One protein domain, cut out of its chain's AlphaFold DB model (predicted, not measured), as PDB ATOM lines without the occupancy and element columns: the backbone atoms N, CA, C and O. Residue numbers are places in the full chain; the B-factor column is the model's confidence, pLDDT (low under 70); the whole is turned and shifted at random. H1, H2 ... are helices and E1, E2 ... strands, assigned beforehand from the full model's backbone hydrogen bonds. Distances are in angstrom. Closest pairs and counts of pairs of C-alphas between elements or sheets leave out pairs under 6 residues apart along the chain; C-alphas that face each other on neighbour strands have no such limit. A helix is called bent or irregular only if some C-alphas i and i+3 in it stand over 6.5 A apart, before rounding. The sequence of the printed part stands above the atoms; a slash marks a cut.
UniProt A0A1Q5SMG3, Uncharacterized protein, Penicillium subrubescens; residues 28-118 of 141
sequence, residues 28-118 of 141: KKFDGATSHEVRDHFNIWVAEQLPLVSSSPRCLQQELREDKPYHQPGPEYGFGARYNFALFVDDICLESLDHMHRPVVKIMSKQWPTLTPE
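AT A GLANCE: This is residues 28 to 118 of the 141 residues of an uncharacterized protein of Penicillium subrubescens (UniProt A0A1Q5SMG3). A long helix, H1, lies with its residues 35 to 46 over a small two-stranded ribbon, E1 and E2. The short helices H2, H3 and H4 gather near the later part of H1, and H5 lies beyond the opposite end of the ribbon, where residues 97 to 102, of which 97 to 99 belong to H5, stick out. The printed part has 91 residues with five named helices and two named strands, in the order H1, H2, H3, H4, E1, H5, E2; the sheet has the order E1, E2 and is antiparallel, and the class is mostly helix. The whole is loose, with a radius of gyration of the C-alphas of 15.6 A. The C-alphas span 48 by 32 by 29 A along their main axes, an outline that is only just elongated.

HOW THE PARTS SIT: The sheet pairs E1, residues 85 to 88, with E2, residues 106 to 109; they are antiparallel, with 149 degrees between their directions. The C-alphas of Ala 86 and Met 108 face each other at 5.1 A, and N 86 and O 108 are within hydrogen-bond range at 2.9 A, as are N 108 and O 86 at 2.8 A. The closest C-alphas of H1, residues 35 to 53, and E1 are those of Phe 42 and Ala 86, 7.3 A apart; those of H1 and E2 are Arg 39 and Met 108, 7.4 A apart. With H2, residues 57 to 63, H1 touches only at the corner, through its residues 50 to 51 alone: the closest C-alphas, of Pro 51 and Pro 57, are 4.7 A apart. H1 and H2 run opposite ways at a steep tilt of 47 degrees. H1 only just touches H3, residues 75 to 79, with 3 pairs of C-alphas within 8 A, from its residues 46 to 50 alone; the closest are Leu 50 and Glu 76, at 7.0 A. H3 and H4, residues 81 to 84, touch only at the corner, with the C-alphas of Glu 76 and Tyr 83 closest at 5.9 A. H1 and H4 are close but not clearly touching; their closest C-alphas, of Val 46 and Tyr 83, are 5.7 A apart. H5, residues 91 to 99, touches no helix and is apart from H1, H2, H3 and H4; its closest C-alpha to E2 is that of Cys 93, 7.4 A from Lys 106. In H2 every O i to N i+4 pair is within hydrogen-bond range, against 13 of 15 in H1, 3 of 5 in H5 and 0 of 1 in H3, which has 1 of 2 O i to N i+3 pairs within range; H4 is too short for an O i to N i+4 pair.

IN THESE COORDINATES: H1 begins at C-alpha 35, at (-0.515, -6.994, -0.619), and measures 26.6 A; it is only just irregular, with C-alphas 48 and 51 at 6.6 A. H2 measures 9.9 A, H3 7.8 A and H4 5.0 A. H3 is neither bent nor irregular, but only just: C-alphas 75 and 78 are 6.3 A apart. E1 measures 9.4 A. H5 measures 12.0 A and ends at C-alpha 99, at (-10.238, 10.467, -8.918). E2 measures 9.7 A and ends at C-alpha 109, at (6.557, -9.013, -9.386).

THE WHOLE: The two C-alphas farthest apart are those of Arg 58 and His 99, at 49.0 A. The printed part runs from residue 28 to residue 118 and has no cut. The link from H2 to H3 is long, with 11 residues; the link from H5 to E2 is short, with 6, and the other links are tight. The mean pLDDT of the printed part is 82.7. The model's confidence is under 70 at residue 65, residues 67 to 72 and residues 112 to 114.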
ATOM      1  N   LYS A  28     -13.619 -14.629   0.044       93.00
ATOM      2  CA  LYS A  28     -13.159 -15.298   1.273       93.00
ATOM      3  C   LYS A  28     -11.639 -15.307   1.435       93.00
ATOM      4  O   LYS A  28     -11.167 -15.631   2.521       93.00
ATOM      5  N   LYS A  29     -10.895 -15.068   0.354       87.88
ATOM      6  CA  LYS A  29      -9.427 -15.054   0.341       87.88
ATOM      7  C   LYS A  29      -8.850 -13.652   0.227       87.88
ATOM      8  O   LYS A  29      -7.711 -13.468   0.627       87.88
ATOM      9  N   PHE A  30      -9.590 -12.720  -0.369       90.56
ATOM     10  CA  PHE A  30      -9.050 -11.419  -0.756       90.56
ATOM     11  C   PHE A  30      -9.704 -10.231  -0.046       90.56
ATOM     12  O   PHE A  30      -9.079  -9.178   0.009       90.56
ATOM     13  N   ASP A  31     -10.894 -10.378   0.549       89.56
ATOM     14  CA  ASP A  31     -11.497  -9.288   1.323       89.56
ATOM     15  C   ASP A  31     -10.659  -9.020   2.583       89.56
ATOM     16  O   ASP A  31     -10.552  -9.875   3.466       89.56
ATOM     17  N   GLY A  32     -10.069  -7.823   2.660       85.50
ATOM     18  CA  GLY A  32      -9.184  -7.410   3.752       85.50
ATOM     19  C   GLY A  32      -7.783  -8.030   3.713       85.50
ATOM     20  O   GLY A  32      -7.057  -7.911   4.697       85.50
ATOM     21  N   ALA A  33      -7.407  -8.696   2.615       87.31
ATOM     22  CA  ALA A  33      -6.067  -9.243   2.446       87.31
ATOM     23  C   ALA A  33      -5.050  -8.137   2.140       87.31
ATOM     24  O   ALA A  33      -5.278  -7.273   1.297       87.31
ATOM     25  N   THR A  34      -3.887  -8.220   2.775       85.50
ATOM     26  CA  THR A  34      -2.735  -7.352   2.505       85.50
ATOM     27  C   THR A  34      -2.077  -7.687   1.163       85.50
ATOM     28  O   THR A  34      -2.193  -8.809   0.651       85.50
ATOM     29  N   SER A  35      -1.289  -6.756   0.612       83.62
ATOM     30  CA  SER A  35      -0.515  -6.994  -0.619       83.62
ATOM     31  C   SER A  35       0.398  -8.233  -0.501       83.62
ATOM     32  O   SER A  35       0.582  -8.982  -1.467       83.62
ATOM     33  N   HIS A  36       0.921  -8.497   0.704       84.88
ATOM     34  CA  HIS A  36       1.762  -9.654   1.015       84.88
ATOM     35  C   HIS A  36       0.988 -10.970   0.985       84.88
ATOM     36  O   HIS A  36       1.476 -11.945   0.416       84.88
ATOM     37  N   GLU A  37      -0.225 -11.011   1.535       86.69
ATOM     38  CA  GLU A  37      -1.082 -12.203   1.473       86.69
ATOM     39  C   GLU A  37      -1.515 -12.507   0.034       86.69
ATOM     40  O   GLU A  37      -1.507 -13.664  -0.401       86.69
ATOM     41  N   VAL A  38      -1.803 -11.470  -0.760       88.88
ATOM     42  CA  VAL A  38      -2.064 -11.643  -2.197       88.88
ATOM     43  C   VAL A  38      -0.823 -12.173  -2.924       88.88
ATOM     44  O   VAL A  38      -0.942 -13.074  -3.765       88.88
ATOM     45  N   ARG A  39       0.374 -11.691  -2.566       88.38
ATOM     46  CA  ARG A  39       1.652 -12.196  -3.095       88.38
ATOM     47  C   ARG A  39       1.882 -13.661  -2.744       88.38
ATOM     48  O   ARG A  39       2.288 -14.429  -3.619       88.38
ATOM     49  N   ASP A  40       1.556 -14.083  -1.527       87.69
ATOM     50  CA  ASP A  40       1.626 -15.491  -1.123       87.69
ATOM     51  C   ASP A  40       0.684 -16.361  -1.958       87.69
ATOM     52  O   ASP A  40       1.091 -17.398  -2.489       87.69
ATOM     53  N   HIS A  41      -0.563 -15.922  -2.144       90.81
ATOM     54  CA  HIS A  41      -1.529 -16.628  -2.983       90.81
ATOM     55  C   HIS A  41      -1.064 -16.749  -4.438       90.81
ATOM     56  O   HIS A  41      -1.221 -17.815  -5.044       90.81
ATOM     57  N   PHE A  42      -0.464 -15.693  -4.993       90.69
ATOM     58  CA  PHE A  42       0.138 -15.739  -6.322       90.69
ATOM     59  C   PHE A  42       1.311 -16.726  -6.374       90.69
ATOM     60  O   PHE A  42       1.368 -17.566  -7.274       90.69
ATOM     61  N   ASN A  43       2.202 -16.693  -5.381       87.12
ATOM     62  CA  ASN A  43       3.349 -17.592  -5.288       87.12
ATOM     63  C   ASN A  43       2.940 -19.068  -5.205       87.12
ATOM     64  O   ASN A  43       3.515 -19.892  -5.923       87.12
ATOM     65  N   ILE A  44       1.930 -19.385  -4.390       88.44
ATOM     66  CA  ILE A  44       1.345 -20.728  -4.282       88.44
ATOM     67  C   ILE A  44       0.765 -21.157  -5.630       88.44
ATOM     68  O   ILE A  44       1.086 -22.237  -6.123       88.44
ATOM     69  N   TRP A  45      -0.034 -20.296  -6.267       90.56
ATOM     70  CA  TRP A  45      -0.632 -20.607  -7.564       90.56
ATOM     71  C   TRP A  45       0.432 -20.876  -8.638       90.56
ATOM     72  O   TRP A  45       0.318 -21.855  -9.375       90.56
ATOM     73  N   VAL A  46       1.494 -20.067  -8.710       88.38
ATOM     74  CA  VAL A  46       2.612 -20.308  -9.637       88.38
ATOM     75  C   VAL A  46       3.245 -21.676  -9.367       88.38
ATOM     76  O   VAL A  46       3.409 -22.461 -10.304       88.38
ATOM     77  N   ALA A  47       3.537 -22.004  -8.105       85.12
ATOM     78  CA  ALA A  47       4.130 -23.290  -7.736       85.12
ATOM     79  C   ALA A  47       3.244 -24.493  -8.127       85.12
ATOM     80  O   ALA A  47       3.763 -25.532  -8.533       85.12
ATOM     81  N   GLU A  48       1.917 -24.346  -8.064       86.69
ATOM     82  CA  GLU A  48       0.955 -25.361  -8.512       86.69
ATOM     83  C   GLU A  48       0.880 -25.486 -10.042       86.69
ATOM     84  O   GLU A  48       0.679 -26.584 -10.562       86.69
ATOM     85  N   GLN A  49       1.022 -24.378 -10.781       86.56
ATOM     86  CA  GLN A  49       0.864 -24.371 -12.238       86.56
ATOM     87  C   GLN A  49       2.118 -24.784 -13.005       86.56
ATOM     88  O   GLN A  49       1.995 -25.476 -14.016       86.56
ATOM     89  N   LEU A  50       3.314 -24.383 -12.562       85.19
ATOM     90  CA  LEU A  50       4.546 -24.650 -13.315       85.19
ATOM     91  C   LEU A  50       4.745 -26.144 -13.652       85.19
ATOM     92  O   LEU A  50       5.104 -26.441 -14.795       85.19
ATOM     93  N   PRO A  51       4.472 -27.114 -12.749       83.94
ATOM     94  CA  PRO A  51       4.586 -28.535 -13.079       83.94
ATOM     95  C   PRO A  51       3.631 -29.009 -14.180       83.94
ATOM     96  O   PRO A  51       3.919 -30.016 -14.816       83.94
ATOM     97  N   LEU A  52       2.513 -28.312 -14.406       83.12
ATOM     98  CA  LEU A  52       1.519 -28.670 -15.426       83.12
ATOM     99  C   LEU A  52       1.935 -28.223 -16.830       83.12
ATOM    100  O   LEU A  52       1.498 -28.811 -17.815       83.12
ATOM    101  N   VAL A  53       2.768 -27.186 -16.918       80.81
ATOM    102  CA  VAL A  53       3.206 -26.581 -18.186       80.81
ATOM    103  C   VAL A  53       4.676 -26.852 -18.508       80.81
ATOM    104  O   VAL A  53       5.161 -26.472 -19.569       80.81
ATOM    105  N   SER A  54       5.397 -27.508 -17.600       81.19
ATOM    106  CA  SER A  54       6.782 -27.912 -17.810       81.19
ATOM    107  C   SER A  54       6.874 -29.195 -18.629       81.19
ATOM    108  O   SER A  54       6.242 -30.202 -18.312       81.19
ATOM    109  N   SER A  55       7.758 -29.200 -19.626       78.12
ATOM    110  CA  SER A  55       8.146 -30.415 -20.355       78.12
ATOM    111  C   SER A  55       8.928 -31.412 -19.483       78.12
ATOM    112  O   SER A  55       9.098 -32.566 -19.871       78.12
ATOM    113  N   SER A  56       9.404 -30.994 -18.301       80.12
ATOM    114  CA  SER A  56      10.162 -31.817 -17.348       80.12
ATOM    115  C   SER A  56       9.742 -31.566 -15.881       80.12
ATOM    116  O   SER A  56      10.529 -31.072 -15.067       80.12
ATOM    117  N   PRO A  57       8.522 -31.969 -15.466       77.25
ATOM    118  CA  PRO A  57       7.975 -31.631 -14.145       77.25
ATOM    119  C   PRO A  57       8.807 -32.136 -12.959       77.25
ATOM    120  O   PRO A  57       8.845 -31.495 -11.913       77.25
ATOM    121  N   ARG A  58       9.499 -33.276 -13.109       74.19
ATOM    122  CA  ARG A  58      10.374 -33.828 -12.058       74.19
ATOM    123  C   ARG A  58      11.618 -32.967 -11.818       74.19
ATOM    124  O   ARG A  58      11.965 -32.749 -10.664       74.19
ATOM    125  N   CYS A  59      12.252 -32.470 -12.882       74.50
ATOM    126  CA  CYS A  59      13.410 -31.574 -12.787       74.50
ATOM    127  C   CYS A  59      12.999 -30.235 -12.172       74.50
ATOM    128  O   CYS A  59      13.627 -29.768 -11.232       74.50
ATOM    129  N   LEU A  60      11.871 -29.687 -12.623       78.12
ATOM    130  CA  LEU A  60      11.308 -28.464 -12.064       78.12
ATOM    131  C   LEU A  60      10.995 -28.598 -10.563       78.12
ATOM    132  O   LEU A  60      11.314 -27.708  -9.787       78.12
ATOM    133  N   GLN A  61      10.390 -29.709 -10.134       73.19
ATOM    134  CA  GLN A  61      10.125 -29.947  -8.710       73.19
ATOM    135  C   GLN A  61      11.400 -30.076  -7.877       73.19
ATOM    136  O   GLN A  61      11.369 -29.759  -6.692       73.19
ATOM    137  N   GLN A  62      12.488 -30.568  -8.464       74.25
ATOM    138  CA  GLN A  62      13.786 -30.600  -7.804       74.25
ATOM    139  C   GLN A  62      14.343 -29.178  -7.658       74.25
ATOM    140  O   GLN A  62      14.667 -28.784  -6.545       74.25
ATOM    141  N   GLU A  63      14.333 -28.379  -8.728       75.38
ATOM    142  CA  GLU A  63      14.793 -26.983  -8.696       75.38
ATOM    143  C   GLU A  63      13.973 -26.084  -7.760       75.38
ATOM    144  O   GLU A  63      14.529 -25.187  -7.139       75.38
ATOM    145  N   LEU A  64      12.662 -26.320  -7.632       71.12
ATOM    146  CA  LEU A  64      11.792 -25.596  -6.694       71.12
ATOM    147  C   LEU A  64      12.083 -25.926  -5.219       71.12
ATOM    148  O   LEU A  64      11.664 -25.181  -4.339       71.12
ATOM    149  N   ARG A  65      12.739 -27.061  -4.936       68.50
ATOM    150  CA  ARG A  65      13.132 -27.481  -3.576       68.50
ATOM    151  C   ARG A  65      14.551 -27.057  -3.216       68.50
ATOM    152  O   ARG A  65      14.931 -27.171  -2.053       68.50
ATOM    153  N   GLU A  66      15.344 -26.654  -4.203       72.19
ATOM    154  CA  GLU A  66      16.699 -26.168  -3.987       72.19
ATOM    155  C   GLU A  66      16.633 -24.758  -3.402       72.19
ATOM    156  O   GLU A  66      16.012 -23.863  -3.973       72.19
ATOM    157  N   ASP A  67      17.274 -24.568  -2.250       63.94
ATOM    158  CA  ASP A  67      17.420 -23.254  -1.630       63.94
ATOM    159  C   ASP A  67      18.399 -22.430  -2.480       63.94
ATOM    160  O   ASP A  67      19.616 -22.651  -2.455       63.94
ATOM    161  N   LYS A  68      17.860 -21.562  -3.342       65.19
ATOM    162  CA  LYS A  68      18.665 -20.735  -4.246       65.19
ATOM    163  C   LYS A  68      19.063 -19.432  -3.545       65.19
ATOM    164  O   LYS A  68      18.267 -18.863  -2.802       65.19
ATOM    165  N   PRO A  69      20.274 -18.904  -3.807       65.25
ATOM    166  CA  PRO A  69      20.664 -17.593  -3.302       65.25
ATOM    167  C   PRO A  69      19.656 -16.521  -3.735       65.25
ATOM    168  O   PRO A  69      19.239 -16.519  -4.890       65.25
ATOM    169  N   TYR A  70      19.375 -15.553  -2.856       58.28
ATOM    170  CA  TYR A  70      18.410 -14.448  -3.039       58.28
ATOM    171  C   TYR A  70      18.473 -13.680  -4.377       58.28
ATOM    172  O   TYR A  70      17.540 -12.964  -4.716       58.28
ATOM    173  N   HIS A  71      19.568 -13.790  -5.129       62.88
ATOM    174  CA  HIS A  71      19.799 -13.046  -6.371       62.88
ATOM    175  C   HIS A  71      19.598 -13.895  -7.633       62.88
ATOM    176  O   HIS A  71      19.819 -13.404  -8.741       62.88
ATOM    177  N   GLN A  72      19.242 -15.173  -7.491       69.38
ATOM    178  CA  GLN A  72      18.984 -16.042  -8.632       69.38
ATOM    179  C   GLN A  72      17.482 -16.157  -8.878       69.38
ATOM    180  O   GLN A  72      16.765 -16.602  -7.982       69.38
ATOM    181  N   PRO A  73      17.003 -15.797 -10.081       70.75
ATOM    182  CA  PRO A  73      15.600 -15.957 -10.409       70.75
ATOM    183  C   PRO A  73      15.191 -17.430 -10.317       70.75
ATOM    184  O   PRO A  73      15.937 -18.334 -10.720       70.75
ATOM    185  N   GLY A  74      13.998 -17.665  -9.772       76.38
ATOM    186  CA  GLY A  74      13.422 -18.999  -9.679       76.38
ATOM    187  C   GLY A  74      13.135 -19.607 -11.061       76.38
ATOM    188  O   GLY A  74      13.168 -18.912 -12.086       76.38
ATOM    189  N   PRO A  75      12.864 -20.921 -11.128       78.75
ATOM    190  CA  PRO A  75      12.649 -21.613 -12.397       78.75
ATOM    191  C   PRO A  75      11.472 -21.047 -13.212       78.75
ATOM    192  O   PRO A  75      11.473 -21.169 -14.435       78.75
ATOM    193  N   GLU A  76      10.507 -20.374 -12.577       80.44
ATOM    194  CA  GLU A  76       9.413 -19.642 -13.228       80.44
ATOM    195  C   GLU A  76       9.869 -18.586 -14.239       80.44
ATOM    196  O   GLU A  76       9.104 -18.235 -15.140       80.44
ATOM    197  N   TYR A  77      11.090 -18.059 -14.111       82.12
ATOM    198  CA  TYR A  77      11.572 -16.948 -14.928       82.12
ATOM    199  C   TYR A  77      11.566 -17.300 -16.418       82.12
ATOM    200  O   TYR A  77      11.184 -16.490 -17.263       82.12
ATOM    201  N   GLY A  78      11.881 -18.559 -16.741       82.94
ATOM    202  CA  GLY A  78      11.836 -19.080 -18.107       82.94
ATOM    203  C   GLY A  78      10.426 -19.290 -18.674       82.94
ATOM    204  O   GLY A  78      10.288 -19.496 -19.877       82.94
ATOM    205  N   PHE A  79       9.376 -19.225 -17.848       80.50
ATOM    206  CA  PHE A  79       7.996 -19.517 -18.255       80.50
ATOM    207  C   PHE A  79       7.195 -18.261 -18.651       80.50
ATOM    208  O   PHE A  79       6.006 -18.345 -18.966       80.50
ATOM    209  N   GLY A  80       7.845 -17.092 -18.688       84.50
ATOM    210  CA  GLY A  80       7.276 -15.850 -19.212       84.50
ATOM    211  C   GLY A  80       6.385 -15.088 -18.227       84.50
ATOM    212  O   GLY A  80       6.253 -15.441 -17.053       84.50
ATOM    213  N   ALA A  81       5.771 -14.003 -18.711       86.62
ATOM    214  CA  ALA A  81       5.110 -13.005 -17.863       86.62
ATOM    215  C   ALA A  81       4.027 -13.588 -16.937       86.62
ATOM    216  O   ALA A  81       3.934 -13.181 -15.785       86.62
ATOM    217  N   ARG A  82       3.277 -14.594 -17.404       87.31
ATOM    218  CA  ARG A  82       2.173 -15.242 -16.672       87.31
ATOM    219  C   ARG A  82       2.561 -15.780 -15.292       87.31
ATOM    220  O   ARG A  82       1.714 -15.822 -14.409       87.31
ATOM    221  N   TYR A  83       3.808 -16.213 -15.123       88.12
ATOM    222  CA  TYR A  83       4.294 -16.797 -13.868       88.12
ATOM    223  C   TYR A  83       5.244 -15.874 -13.108       88.12
ATOM    224  O   TYR A  83       5.714 -16.241 -12.039       88.12
ATOM    225  N   ASN A  84       5.524 -14.686 -13.653       87.81
ATOM    226  CA  ASN A  84       6.438 -13.710 -13.064       87.81
ATOM    227  C   ASN A  84       5.726 -12.438 -12.595       87.81
ATOM    228  O   ASN A  84       6.234 -11.773 -11.696       87.81
ATOM    229  N   PHE A  85       4.562 -12.117 -13.164       90.12
ATOM    230  CA  PHE A  85       3.801 -10.915 -12.839       90.12
ATOM    231  C   PHE A  85       2.327 -11.230 -12.595       90.12
ATOM    232  O   PHE A  85       1.724 -12.020 -13.325       90.12
ATOM    233  N   ALA A  86       1.745 -10.547 -11.613       91.50
ATOM    234  CA  ALA A  86       0.307 -10.472 -11.404       91.50
ATOM    235  C   ALA A  86      -0.151  -9.011 -11.458       91.50
ATOM    236  O   ALA A  86       0.568  -8.109 -11.026       91.50
ATOM    237  N   LEU A  87      -1.352  -8.785 -11.989       92.06
ATOM    238  CA  LEU A  87      -2.047  -7.518 -11.800       92.06
ATOM    239  C   LEU A  87      -2.768  -7.583 -10.455       92.06
ATOM    240  O   LEU A  87      -3.538  -8.513 -10.217       92.06
ATOM    241  N   PHE A  88      -2.488  -6.612  -9.599       90.75
ATOM    242  CA  PHE A  88      -3.088  -6.444  -8.284       90.75
ATOM    243  C   PHE A  88      -3.966  -5.192  -8.306       90.75
ATOM    244  O   PHE A  88      -3.582  -4.166  -8.873       90.75
ATOM    245  N   VAL A  89      -5.173  -5.313  -7.764       91.00
ATOM    246  CA  VAL A  89      -6.172  -4.244  -7.713       91.00
ATOM    247  C   VAL A  89      -6.676  -4.193  -6.283       91.00
ATOM    248  O   VAL A  89      -7.264  -5.165  -5.816       91.00
ATOM    249  N   ASP A  90      -6.421  -3.076  -5.622       90.19
ATOM    250  CA  ASP A  90      -6.873  -2.753  -4.274       90.19
ATOM    251  C   ASP A  90      -7.774  -1.516  -4.281       90.19
ATOM    252  O   ASP A  90      -8.155  -1.015  -5.346       90.19
ATOM    253  N   ASP A  91      -8.109  -1.019  -3.095       88.44
ATOM    254  CA  ASP A  91      -9.004   0.119  -2.928       88.44
ATOM    255  C   ASP A  91      -8.454   1.380  -3.614       88.44
ATOM    256  O   ASP A  91      -9.202   2.044  -4.329       88.44
ATOM    257  N   ILE A  92      -7.140   1.639  -3.564       85.00
ATOM    258  CA  ILE A  92      -6.501   2.755  -4.294       85.00
ATOM    259  C   ILE A  92      -6.684   2.606  -5.812       85.00
ATOM    260  O   ILE A  92      -7.008   3.568  -6.523       85.00
ATOM    261  N   CYS A  93      -6.500   1.394  -6.343       90.75
ATOM    262  CA  CYS A  93      -6.749   1.132  -7.761       90.75
ATOM    263  C   CYS A  93      -8.216   1.400  -8.131       90.75
ATOM    264  O   CYS A  93      -8.488   1.928  -9.213       90.75
ATOM    265  N   LEU A  94      -9.163   1.068  -7.251       91.19
ATOM    266  CA  LEU A  94     -10.589   1.312  -7.477       91.19
ATOM    267  C   LEU A  94     -10.954   2.798  -7.357       91.19
ATOM    268  O   LEU A  94     -11.670   3.307  -8.218       91.19
ATOM    269  N   GLU A  95     -10.400   3.516  -6.381       90.56
ATOM    270  CA  GLU A  95     -10.566   4.965  -6.206       90.56
ATOM    271  C   GLU A  95     -10.097   5.760  -7.433       90.56
ATOM    272  O   GLU A  95     -10.653   6.812  -7.768       90.56
ATOM    273  N   SER A  96      -9.117   5.237  -8.178       92.31
ATOM    274  CA  SER A  96      -8.658   5.859  -9.424       92.31
ATOM    275  C   SER A  96      -9.766   6.028 -10.474       92.31
ATOM    276  O   SER A  96      -9.665   6.912 -11.325       92.31
ATOM    277  N   LEU A  97     -10.834   5.224 -10.414       92.75
ATOM    278  CA  LEU A  97     -11.970   5.336 -11.330       92.75
ATOM    279  C   LEU A  97     -12.749   6.643 -11.137       92.75
ATOM    280  O   LEU A  97     -13.312   7.157 -12.105       92.75
ATOM    281  N   ASP A  98     -12.739   7.185  -9.920       94.75
ATOM    282  CA  ASP A  98     -13.424   8.428  -9.567       94.75
ATOM    283  C   ASP A  98     -12.467   9.629  -9.551       94.75
ATOM    284  O   ASP A  98     -12.866  10.758  -9.859       94.75
ATOM    285  N   HIS A  99     -11.196   9.398  -9.213       91.12
ATOM    286  CA  HIS A  99     -10.238  10.467  -8.918       91.12
ATOM    287  C   HIS A  99      -9.165  10.694  -9.990       91.12
ATOM    288  O   HIS A  99      -8.527  11.749  -9.995       91.12
ATOM    289  N   MET A 100      -8.966   9.756 -10.922       87.25
ATOM    290  CA  MET A 100      -7.912   9.832 -11.938       87.25
ATOM    291  C   MET A 100      -8.474   9.864 -13.360       87.25
ATOM    292  O   MET A 100      -9.572   9.414 -13.662       87.25
ATOM    293  N   HIS A 101      -7.675  10.392 -14.289       90.56
ATOM    294  CA  HIS A 101      -8.046  10.454 -15.706       90.56
ATOM    295  C   HIS A 101      -8.032   9.080 -16.407       90.56
ATOM    296  O   HIS A 101      -8.544   8.952 -17.521       90.56
ATOM    297  N   ARG A 102      -7.388   8.075 -15.798       88.44
ATOM    298  CA  ARG A 102      -7.255   6.700 -16.295       88.44
ATOM    299  C   ARG A 102      -7.251   5.722 -15.117       88.44
ATOM    300  O   ARG A 102      -6.681   6.079 -14.086       88.44
ATOM    301  N   PRO A 103      -7.788   4.499 -15.296       90.50
ATOM    302  CA  PRO A 103      -7.690   3.449 -14.290       90.50
ATOM    303  C   PRO A 103      -6.233   3.135 -13.953       90.50
ATOM    304  O   PRO A 103      -5.391   3.021 -14.851       90.50
ATOM    305  N   VAL A 104      -5.969   2.963 -12.666       89.94
ATOM    306  CA  VAL A 104      -4.684   2.537 -12.119       89.94
ATOM    307  C   VAL A 104      -4.769   1.054 -11.767       89.94
ATOM    308  O   VAL A 104      -5.792   0.569 -11.292       89.94
ATOM    309  N   VAL A 105      -3.692   0.326 -12.046       89.94
ATOM    310  CA  VAL A 105      -3.490  -1.060 -11.612       89.94
ATOM    311  C   VAL A 105      -2.069  -1.199 -11.097       89.94
ATOM    312  O   VAL A 105      -1.154  -0.563 -11.628       89.94
ATOM    313  N   LYS A 106      -1.871  -2.070 -10.110       90.31
ATOM    314  CA  LYS A 106      -0.550  -2.380  -9.567       90.31
ATOM    315  C   LYS A 106       0.010  -3.627 -10.237       90.31
ATOM    316  O   LYS A 106      -0.719  -4.570 -10.556       90.31
ATOM    317  N   ILE A 107       1.320  -3.636 -10.469       90.19
ATOM    318  CA  ILE A 107       2.032  -4.801 -11.002       90.19
ATOM    319  C   ILE A 107       2.830  -5.423  -9.868       90.19
ATOM    320  O   ILE A 107       3.785  -4.839  -9.365       90.19
ATOM    321  N   MET A 108       2.466  -6.645  -9.508       88.56
ATOM    322  CA  MET A 108       3.177  -7.435  -8.518       88.56
ATOM    323  C   MET A 108       4.188  -8.342  -9.216       88.56
ATOM    324  O   MET A 108       3.815  -9.217  -9.998       88.56
ATOM    325  N   SER A 109       5.474  -8.144  -8.921       86.62
ATOM    326  CA  SER A 109       6.557  -9.013  -9.386       86.62
ATOM    327  C   SER A 109       6.783 -10.167  -8.414       86.62
ATOM    328  O   SER A 109       6.944  -9.949  -7.213       86.62
ATOM    329  N   LYS A 110       6.866 -11.395  -8.934       81.31
ATOM    330  CA  LYS A 110       7.239 -12.582  -8.149       81.31
ATOM    331  C   LYS A 110       8.682 -12.531  -7.650       81.31
ATOM    332  O   LYS A 110       8.981 -13.087  -6.603       81.31
ATOM    333  N   GLN A 111       9.570 -11.876  -8.398       71.88
ATOM    334  CA  GLN A 111      10.998 -11.811  -8.069       71.88
ATOM    335  C   GLN A 111      11.287 -10.886  -6.875       71.88
ATOM    336  O   GLN A 111      12.434 -10.774  -6.449       71.88
ATOM    337  N   TRP A 112      10.271 -10.198  -6.344       69.12
ATOM    338  CA  TRP A 112      10.410  -9.455  -5.101       69.12
ATOM    339  C   TRP A 112      10.329 -10.401  -3.902       69.12
ATOM    340  O   TRP A 112       9.432 -11.252  -3.855       69.12
ATOM    341  N   PRO A 113      11.260 -10.273  -2.941       64.81
ATOM    342  CA  PRO A 113      11.299 -11.148  -1.785       64.81
ATOM    343  C   PRO A 113       9.994 -11.038  -1.004       64.81
ATOM    344  O   PRO A 113       9.413  -9.967  -0.836       64.81
ATOM    345  N   THR A 114       9.518 -12.189  -0.548       67.81
ATOM    346  CA  THR A 114       8.367 -12.254   0.342       67.81
ATOM    347  C   THR A 114       8.863 -11.979   1.753       67.81
ATOM    348  O   THR A 114       9.778 -12.662   2.209       67.81
ATOM    349  N   LEU A 115       8.270 -10.998   2.431       70.56
ATOM    350  CA  LEU A 115       8.578 -10.738   3.834       70.56
ATOM    351  C   LEU A 115       8.176 -11.948   4.686       70.56
ATOM    352  O   LEU A 115       7.111 -12.543   4.470       70.56
ATOM    353  N   THR A 116       9.014 -12.304   5.654       76.69
ATOM    354  CA  THR A 116       8.684 -13.263   6.717       76.69
ATOM    355  C   THR A 116       7.524 -12.747   7.582       76.69
ATOM    356  O   THR A 116       7.272 -11.542   7.607       76.69
ATOM    357  N   PRO A 117       6.791 -13.615   8.308       76.50
ATOM    358  CA  PRO A 117       5.727 -13.169   9.211       76.50
ATOM    359  C   PRO A 117       6.182 -12.098  10.215       76.50
ATOM    360  O   PRO A 117       5.427 -11.178  10.517       76.50
ATOM    361  N   GLU A 118       7.420 -12.192  10.700       78.19
ATOM    362  CA  GLU A 118       8.024 -11.214  11.602       78.19
ATOM    363  C   GLU A 118       8.294  -9.876  10.902       78.19
ATOM    364  O   GLU A 118       7.993  -8.824  11.461       78.19
TER     365      GLU A 118